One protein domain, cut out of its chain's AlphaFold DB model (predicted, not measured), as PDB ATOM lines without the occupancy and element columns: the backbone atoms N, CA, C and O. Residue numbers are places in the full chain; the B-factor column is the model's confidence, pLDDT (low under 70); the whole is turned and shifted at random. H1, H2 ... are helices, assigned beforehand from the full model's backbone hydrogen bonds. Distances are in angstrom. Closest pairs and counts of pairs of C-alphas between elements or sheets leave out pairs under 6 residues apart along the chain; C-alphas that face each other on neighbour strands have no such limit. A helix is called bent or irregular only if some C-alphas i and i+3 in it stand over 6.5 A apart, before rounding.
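What this domain is: This is residues 29 to 94 of the 99 residues of an uncharacterized protein of Pseudacidovorax intermedius (UniProt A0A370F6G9). A long helix, H1, and a shorter one, H2, make an open V: after H1 the backbone turns through residues 66 to 70 and folds back as H2, with no contact between the two arms. H1 makes the longest axis, and the space between the arms is empty. The printed part has 66 residues, with two named helices in the order H1, H2 and no named strand, and its class is all helix. The whole is extended, with a radius of gyration of the C-alphas of 17.7 A, and it is flat, spanning 54 by 30 by 13 A.

Where its parts are: The printed part begins at Ser 29. H1 is residues 30 to 65, from C-alpha 30 at (-37.049, 38.852, -43.894) to C-alpha 65 at (2.699, 56.191, -14.692), 52.3 A from first to last C-alpha. H2 is residues 71 to 92, 31.9 A long in the same measure, and C-alpha 92 stands at (-11.645, 24.716, -38.343). Neither helix is bent.

How they stand to each other: H1 and H2 are apart, with no C-alpha of the one within 8 A of the other. The N-to-C direction of H1 is 0.75, 0.41 and 0.52 along x, y and z, and that of H2 is -0.49, -0.83 and -0.27. A tight link of 5 residues joins them. In H1 and H2 every O i to N i+4 pair is within hydrogen-bond range.

The domain as a whole: The two C-alphas farthest apart are those of Ser 29 and Gly 66, at 54.1 A. The C-alphas of Ser 29 and Lys 94, the first and last printed, are 28.7 A apart. Residues 29 to 57, 60 to 66 and 69 to 94 stand free. The printed part has no cut. Its mean pLDDT is 92.6, and residues 92 to 94 are under 70.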
ATOM      1  N   SER A  29     -35.866  34.080 -43.568       95.06
ATOM      2  CA  SER A  29     -36.979  35.028 -43.657       95.06
ATOM      3  C   SER A  29     -36.516  36.476 -43.491       95.06
ATOM      4  O   SER A  29     -35.548  36.767 -42.786       95.06
ATOM      5  N   LEU A  30     -37.292  37.414 -44.042       93.00
ATOM      6  CA  LEU A  30     -37.049  38.852 -43.894       93.00
ATOM      7  C   LEU A  30     -36.925  39.282 -42.418       93.00
ATOM      8  O   LEU A  30     -36.068  40.092 -42.073       93.00
ATOM      9  N   SER A  31     -37.750  38.715 -41.532       91.44
ATOM     10  CA  SER A  31     -37.708  39.011 -40.094       91.44
ATOM     11  C   SER A  31     -36.404  38.547 -39.440       91.44
ATOM     12  O   SER A  31     -35.832  39.298 -38.654       91.44
ATOM     13  N   GLN A  32     -35.915  37.349 -39.784       93.06
ATOM     14  CA  GLN A  32     -34.641  36.830 -39.269       93.06
ATOM     15  C   GLN A  32     -33.467  37.689 -39.736       93.06
ATOM     16  O   GLN A  32     -32.611  38.049 -38.926       93.06
ATOM     17  N   PHE A  33     -33.466  38.079 -41.011       94.56
ATOM     18  CA  PHE A  33     -32.450  38.970 -41.558       94.56
ATOM     19  C   PHE A  33     -32.425  40.321 -40.821       94.56
ATOM     20  O   PHE A  33     -31.368  40.775 -40.378       94.56
ATOM     21  N   VAL A  34     -33.590  40.956 -40.630       92.94
ATOM     22  CA  VAL A  34     -33.699  42.256 -39.941       92.94
ATOM     23  C   VAL A  34     -33.272  42.156 -38.477       92.94
ATOM     24  O   VAL A  34     -32.531  43.017 -37.995       92.94
ATOM     25  N   GLU A  35     -33.694  41.106 -37.770       93.12
ATOM     26  CA  GLU A  35     -33.262  40.844 -36.396       93.12
ATOM     27  C   GLU A  35     -31.736  40.723 -36.325       93.12
ATOM     28  O   GLU A  35     -31.084  41.420 -35.539       93.12
ATOM     29  N   ARG A  36     -31.152  39.886 -37.189       94.38
ATOM     30  CA  ARG A  36     -29.708  39.654 -37.236       94.38
ATOM     31  C   ARG A  36     -28.947  40.944 -37.518       94.38
ATOM     32  O   ARG A  36     -28.007  41.272 -36.793       94.38
ATOM     33  N   ALA A  37     -29.386  41.708 -38.514       94.25
ATOM     34  CA  ALA A  37     -28.780  42.979 -38.885       94.25
ATOM     35  C   ALA A  37     -28.813  43.994 -37.729       94.25
ATOM     36  O   ALA A  37     -27.807  44.664 -37.468       94.25
ATOM     37  N   ALA A  38     -29.936  44.087 -37.008       94.75
ATOM     38  CA  ALA A  38     -30.080  44.973 -35.855       94.75
ATOM     39  C   ALA A  38     -29.146  44.568 -34.705       94.75
ATOM     40  O   ALA A  38     -28.435  45.417 -34.155       94.75
ATOM     41  N   VAL A  39     -29.093  43.273 -34.380       95.06
ATOM     42  CA  VAL A  39     -28.207  42.730 -33.341       95.06
ATOM     43  C   VAL A  39     -26.742  42.974 -33.692       95.06
ATOM     44  O   VAL A  39     -25.973  43.452 -32.855       95.06
ATOM     45  N   ASP A  40     -26.342  42.706 -34.932       97.06
ATOM     46  CA  ASP A  40     -24.958  42.891 -35.358       97.06
ATOM     47  C   ASP A  40     -24.571  44.376 -35.388       97.06
ATOM     48  O   ASP A  40     -23.461  44.734 -34.987       97.06
ATOM     49  N   ALA A  41     -25.485  45.271 -35.776       97.25
ATOM     50  CA  ALA A  41     -25.265  46.712 -35.685       97.25
ATOM     51  C   ALA A  41     -25.096  47.183 -34.231       97.25
ATOM     52  O   ALA A  41     -24.179  47.961 -33.946       97.25
ATOM     53  N   ALA A  42     -25.929  46.696 -33.308       96.94
ATOM     54  CA  ALA A  42     -25.818  47.009 -31.885       96.94
ATOM     55  C   ALA A  42     -24.479  46.527 -31.308       96.94
ATOM     56  O   ALA A  42     -23.762  47.310 -30.682       96.94
ATOM     57  N   ARG A  43     -24.082  45.285 -31.610       97.69
ATOM     58  CA  ARG A  43     -22.788  44.714 -31.198       97.69
ATOM     59  C   ARG A  43     -21.607  45.533 -31.709       97.69
ATOM     60  O   ARG A  43     -20.699  45.831 -30.936       97.69
ATOM     61  N   ARG A  44     -21.623  45.944 -32.983       97.75
ATOM     62  CA  ARG A  44     -20.569  46.810 -33.548       97.75
ATOM     63  C   ARG A  44     -20.470  48.141 -32.802       97.75
ATOM     64  O   ARG A  44     -19.368  48.572 -32.473       97.75
ATOM     65  N   ARG A  45     -21.608  48.779 -32.502       97.94
ATOM     66  CA  ARG A  45     -21.640  50.051 -31.757       97.94
ATOM     67  C   ARG A  45     -21.121  49.888 -30.332       97.94
ATOM     68  O   ARG A  45     -20.321  50.710 -29.895       97.94
ATOM     69  N   GLN A  46     -21.518  48.823 -29.643       97.88
ATOM     70  CA  GLN A  46     -21.026  48.522 -28.302       97.88
ATOM     71  C   GLN A  46     -19.506  48.303 -28.305       97.88
ATOM     72  O   GLN A  46     -18.790  48.953 -27.547       97.88
ATOM     73  N   ALA A  47     -18.994  47.469 -29.214       96.56
ATOM     74  CA  ALA A  47     -17.558  47.222 -29.334       96.56
ATOM     75  C   ALA A  47     -16.762  48.513 -29.608       96.56
ATOM     76  O   ALA A  47     -15.691  48.710 -29.029       96.56
ATOM     77  N   GLN A  48     -17.298  49.416 -30.438       97.56
ATOM     78  CA  GLN A  48     -16.696  50.726 -30.702       97.56
ATOM     79  C   GLN A  48     -16.653  51.605 -29.445       97.56
ATOM     80  O   GLN A  48     -15.626  52.217 -29.149       97.56
ATOM     81  N   GLN A  49     -17.753  51.671 -28.692       97.81
ATOM     82  CA  GLN A  49     -17.824  52.447 -27.452       97.81
ATOM     83  C   GLN A  49     -16.833  51.926 -26.410       97.81
ATOM     84  O   GLN A  49     -16.082  52.706 -25.823       97.81
ATOM     85  N   GLU A  50     -16.776  50.609 -26.229       97.69
ATOM     86  CA  GLU A  50     -15.830  49.978 -25.314       97.69
ATOM     87  C   GLU A  50     -14.376  50.198 -25.744       97.69
ATOM     88  O   GLU A  50     -13.510  50.416 -24.899       97.69
ATOM     89  N   PHE A  51     -14.085  50.171 -27.049       95.56
ATOM     90  CA  PHE A  51     -12.749  50.469 -27.561       95.56
ATOM     91  C   PHE A  51     -12.313  51.894 -27.203       95.56
ATOM     92  O   PHE A  51     -11.219  52.081 -26.669       95.56
ATOM     93  N   ILE A  52     -13.187  52.883 -27.411       97.31
ATOM     94  CA  ILE A  52     -12.920  54.279 -27.035       97.31
ATOM     95  C   ILE A  52     -12.729  54.404 -25.519       97.31
ATOM     96  O   ILE A  52     -11.794  55.070 -25.071       97.31
ATOM     97  N   ALA A  53     -13.582  53.754 -24.722       97.81
ATOM     98  CA  ALA A  53     -13.477  53.775 -23.266       97.81
ATOM     99  C   ALA A  53     -12.135  53.195 -22.785       97.81
ATOM    100  O   ALA A  53     -11.440  53.832 -21.992       97.81
ATOM    101  N   ARG A  54     -11.720  52.040 -23.326       95.81
ATOM    102  CA  ARG A  54     -10.411  51.434 -23.032       95.81
ATOM    103  C   ARG A  54      -9.251  52.331 -23.461       95.81
ATOM    104  O   ARG A  54      -8.291  52.464 -22.710       95.81
ATOM    105  N   GLY A  55      -9.348  52.981 -24.623       93.81
ATOM    106  CA  GLY A  55      -8.333  53.926 -25.098       93.81
ATOM    107  C   GLY A  55      -8.162  55.126 -24.163       93.81
ATOM    108  O   GLY A  55      -7.042  55.468 -23.790       93.81
ATOM    109  N   ARG A  56      -9.271  55.720 -23.703       97.12
ATOM    110  CA  ARG A  56      -9.245  56.820 -22.723       97.12
ATOM    111  C   ARG A  56      -8.633  56.391 -21.390       97.12
ATOM    112  O   ARG A  56      -7.804  57.117 -20.853       97.12
ATOM    113  N   ALA A  57      -9.001  55.212 -20.888       96.56
ATOM    114  CA  ALA A  57      -8.434  54.664 -19.656       96.56
ATOM    115  C   ALA A  57      -6.925  54.388 -19.788       96.56
ATOM    116  O   ALA A  57      -6.159  54.691 -18.876       96.56
ATOM    117  N   SER A  58      -6.483  53.871 -20.939       93.62
ATOM    118  CA  SER A  58      -5.061  53.660 -21.231       93.62
ATOM    119  C   SER A  58      -4.277  54.972 -21.250       93.62
ATOM    120  O   SER A  58      -3.180  55.027 -20.705       93.62
ATOM    121  N   LEU A  59      -4.836  56.031 -21.845       94.31
ATOM    122  CA  LEU A  59      -4.210  57.354 -21.861       94.31
ATOM    123  C   LEU A  59      -4.114  57.962 -20.457       94.31
ATOM    124  O   LEU A  59      -3.091  58.552 -20.125       94.31
ATOM    125  N   ALA A  60      -5.164  57.833 -19.640       96.69
ATOM    126  CA  ALA A  60      -5.137  58.293 -18.253       96.69
ATOM    127  C   ALA A  60      -4.019  57.592 -17.465       96.69
ATOM    128  O   ALA A  60      -3.174  58.270 -16.890       96.69
ATOM    129  N   ARG A  61      -3.930  56.258 -17.563       95.44
ATOM    130  CA  ARG A  61      -2.855  55.482 -16.929       95.44
ATOM    131  C   ARG A  61      -1.468  55.920 -17.398       95.44
ATOM    132  O   ARG A  61      -0.606  56.145 -16.565       95.44
ATOM    133  N   ALA A  62      -1.255  56.073 -18.703       94.88
ATOM    134  CA  ALA A  62       0.045  56.486 -19.236       94.88
ATOM    135  C   ALA A  62       0.476  57.872 -18.728       94.88
ATOM    136  O   ALA A  62       1.659  58.116 -18.520       94.88
ATOM    137  N   ARG A  63      -0.481  58.782 -18.494       95.50
ATOM    138  CA  ARG A  63      -0.205  60.089 -17.879       95.50
ATOM    139  C   ARG A  63       0.159  59.982 -16.399       95.50
ATOM    140  O   ARG A  63       0.949  60.790 -15.931       95.50
ATOM    141  N   GLU A  64      -0.414  59.021 -15.680       97.12
ATOM    142  CA  GLU A  64      -0.131  58.775 -14.261       97.12
ATOM    143  C   GLU A  64       1.208  58.057 -14.050       97.12
ATOM    144  O   GLU A  64       1.960  58.419 -13.150       97.12
ATOM    145  N   THR A  65       1.514  57.046 -14.867       96.94
ATOM    146  CA  THR A  65       2.699  56.191 -14.692       96.94
ATOM    147  C   THR A  65       3.900  56.630 -15.526       96.94
ATOM    148  O   THR A  65       5.023  56.232 -15.235       96.94
ATOM    149  N   GLY A  66       3.681  57.418 -16.583       95.19
ATOM    150  CA  GLY A  66       4.697  57.730 -17.591       95.19
ATOM    151  C   GLY A  66       5.007  56.568 -18.542       95.19
ATOM    152  O   GLY A  66       5.839  56.716 -19.435       95.19
ATOM    153  N   GLU A  67       4.349  55.416 -18.383       93.44
ATOM    154  CA  GLU A  67       4.579  54.243 -19.223       93.44
ATOM    155  C   GLU A  67       3.857  54.392 -20.565       93.44
ATOM    156  O   GLU A  67       2.628  54.480 -20.642       93.44
ATOM    157  N   LEU A  68       4.640  54.390 -21.639       90.50
ATOM    158  CA  LEU A  68       4.167  54.441 -23.014       90.50
ATOM    159  C   LEU A  68       4.711  53.235 -23.775       90.50
ATOM    160  O   LEU A  68       5.823  52.770 -23.529       90.50
ATOM    161  N   HIS A  69       3.919  52.743 -24.721       88.69
ATOM    162  CA  HIS A  69       4.336  51.686 -25.631       88.69
ATOM    163  C   HIS A  69       4.500  52.254 -27.032       88.69
ATOM    164  O   HIS A  69       3.691  53.074 -27.471       88.69
ATOM    165  N   ASP A  70       5.531  51.782 -27.724       94.00
ATOM    166  CA  ASP A  70       5.750  52.114 -29.121       94.00
ATOM    167  C   ASP A  70       4.572  51.633 -29.988       94.00
ATOM    168  O   ASP A  70       4.051  50.521 -29.821       94.00
ATOM    169  N   ALA A  71       4.127  52.502 -30.895       91.75
ATOM    170  CA  ALA A  71       2.942  52.253 -31.704       91.75
ATOM    171  C   ALA A  71       3.155  51.093 -32.684       91.75
ATOM    172  O   ALA A  71       2.246  50.276 -32.858       91.75
ATOM    173  N   ASP A  72       4.346  50.978 -33.273       95.56
ATOM    174  CA  ASP A  72       4.652  49.926 -34.238       95.56
ATOM    175  C   ASP A  72       4.698  48.566 -33.542       95.56
ATOM    176  O   ASP A  72       4.082  47.607 -34.012       95.56
ATOM    177  N   GLN A  73       5.308  48.494 -32.354       94.56
ATOM    178  CA  GLN A  73       5.307  47.270 -31.543       94.56
ATOM    179  C   GLN A  73       3.887  46.832 -31.158       94.56
ATOM    180  O   GLN A  73       3.545  45.646 -31.234       94.56
ATOM    181  N   ALA A  74       3.030  47.781 -30.766       91.00
ATOM    182  CA  ALA A  74       1.644  47.493 -30.413       91.00
ATOM    183  C   ALA A  74       0.825  47.004 -31.622       91.00
ATOM    184  O   ALA A  74       0.044  46.049 -31.505       91.00
ATOM    185  N   LEU A  75       1.007  47.631 -32.788       94.12
ATOM    186  CA  LEU A  75       0.343  47.242 -34.030       94.12
ATOM    187  C   LEU A  75       0.821  45.877 -34.528       94.12
ATOM    188  O   LEU A  75      -0.007  45.071 -34.960       94.12
ATOM    189  N   GLU A  76       2.111  45.574 -34.415       96.38
ATOM    190  CA  GLU A  76       2.660  44.281 -34.822       96.38
ATOM    191  C   GLU A  76       2.136  43.147 -33.933       96.38
ATOM    192  O   GLU A  76       1.634  42.128 -34.420       96.38
ATOM    193  N   ALA A  77       2.104  43.362 -32.613       94.50
ATOM    194  CA  ALA A  77       1.494  42.417 -31.684       94.50
ATOM    195  C   ALA A  77       0.006  42.173 -32.005       94.50
ATOM    196  O   ALA A  77      -0.484  41.043 -31.906       94.50
ATOM    197  N   MET A  78      -0.725  43.214 -32.413       93.25
ATOM    198  CA  MET A  78      -2.117  43.088 -32.842       93.25
ATOM    199  C   MET A  78      -2.248  42.272 -34.134       93.25
ATOM    200  O   MET A  78      -3.061  41.344 -34.179       93.25
ATOM    201  N   ARG A  79      -1.443  42.576 -35.160       95.62
ATOM    202  CA  ARG A  79      -1.421  41.854 -36.444       95.62
ATOM    203  C   ARG A  79      -1.121  40.372 -36.244       95.62
ATOM    204  O   ARG A  79      -1.870  39.536 -36.748       95.62
ATOM    205  N   SER A  80      -0.123  40.047 -35.426       95.81
ATOM    206  CA  SER A  80       0.243  38.669 -35.078       95.81
ATOM    207  C   SER A  80      -0.922  37.906 -34.427       95.81
ATOM    208  O   SER A  80      -1.293  36.812 -34.867       95.81
ATOM    209  N   ARG A  81      -1.602  38.518 -33.446       95.00
ATOM    210  CA  ARG A  81      -2.794  37.920 -32.813       95.00
ATOM    211  C   ARG A  81      -3.936  37.711 -33.809       95.00
ATOM    212  O   ARG A  81      -4.626  36.696 -33.726       95.00
ATOM    213  N   MET A  82      -4.160  38.648 -34.731       94.38
ATOM    214  CA  MET A  82      -5.191  38.507 -35.766       94.38
ATOM    215  C   MET A  82      -4.859  37.380 -36.743       94.38
ATOM    216  O   MET A  82      -5.712  36.524 -36.979       94.38
ATOM    217  N   ALA A  83      -3.623  37.319 -37.244       95.19
ATOM    218  CA  ALA A  83      -3.164  36.256 -38.134       95.19
ATOM    219  C   ALA A  83      -3.341  34.868 -37.496       95.19
ATOM    220  O   ALA A  83      -3.882  33.958 -38.125       95.19
ATOM    221  N   ALA A  84      -2.993  34.724 -36.212       93.94
ATOM    222  CA  ALA A  84      -3.172  33.480 -35.465       93.94
ATOM    223  C   ALA A  84      -4.649  33.076 -35.278       93.94
ATOM    224  O   ALA A  84      -4.966  31.890 -35.195       93.94
ATOM    225  N   ARG A  85      -5.574  34.038 -35.183       93.69
ATOM    226  CA  ARG A  85      -7.017  33.747 -35.081       93.69
ATOM    227  C   ARG A  85      -7.609  33.372 -36.435       93.69
ATOM    228  O   ARG A  85      -8.405  32.439 -36.498       93.69
ATOM    229  N   LEU A  86      -7.194  34.055 -37.499       91.88
ATOM    230  CA  LEU A  86      -7.615  33.754 -38.868       91.88
ATOM    231  C   LEU A  86      -7.124  32.375 -39.319       91.88
ATOM    232  O   LEU A  86      -7.901  31.610 -39.884       91.88
ATOM    233  N   SER A  87      -5.877  32.010 -39.011       91.62
ATOM    234  CA  SER A  87      -5.355  30.677 -39.335       91.62
ATOM    235  C   SER A  87      -6.143  29.565 -38.632       91.62
ATOM    236  O   SER A  87      -6.496  28.573 -39.266       91.62
ATOM    237  N   LYS A  88      -6.507  29.758 -37.355       87.44
ATOM    238  CA  LYS A  88      -7.363  28.826 -36.602       87.44
ATOM    239  C   LYS A  88      -8.773  28.718 -37.183       87.44
ATOM    240  O   LYS A  88      -9.282  27.610 -37.310       87.44
ATOM    241  N   ALA A  89      -9.387  29.841 -37.558       85.00
ATOM    242  CA  ALA A  89     -10.706  29.842 -38.192       85.00
ATOM    243  C   ALA A  89     -10.692  29.092 -39.538       85.00
ATOM    244  O   ALA A  89     -11.564  28.264 -39.794       85.00
ATOM    245  N   ASN A  90      -9.655  29.305 -40.351       81.50
ATOM    246  CA  ASN A  90      -9.482  28.619 -41.635       81.50
ATOM    247  C   ASN A  90      -9.195  27.116 -41.477       81.50
ATOM    248  O   ASN A  90      -9.621  26.319 -42.309       81.50
ATOM    249  N   ALA A  91      -8.491  26.716 -40.415       76.88
ATOM    250  CA  ALA A  91      -8.254  25.308 -40.101       76.88
ATOM    251  C   ALA A  91      -9.531  24.598 -39.617       76.88
ATOM    252  O   ALA A  91      -9.784  23.467 -40.020       76.88
ATOM    253  N   ALA A  92     -10.372  25.266 -38.820       66.88
ATOM    254  CA  ALA A  92     -11.645  24.716 -38.343       66.88
ATOM    255  C   ALA A  92     -12.687  24.521 -39.466       66.88
ATOM    256  O   ALA A  92     -13.534  23.635 -39.373       66.88
ATOM    257  N   GLY A  93     -12.598  25.300 -40.551       58.38
ATOM    258  CA  GLY A  93     -13.409  25.112 -41.762       58.38
ATOM    259  C   GLY A  93     -12.984  23.924 -42.641       58.38
ATOM    260  O   GLY A  93     -13.735  23.524 -43.524       58.38
ATOM    261  N   LYS A  94     -11.806  23.328 -42.399       55.41
ATOM    262  CA  LYS A  94     -11.299  22.127 -43.087       55.41
ATOM    263  C   LYS A  94     -11.441  20.892 -42.188       55.41
ATOM    264  O   LYS A  94     -10.446  20.294 -41.790       55.41
TER     265      LYS A  94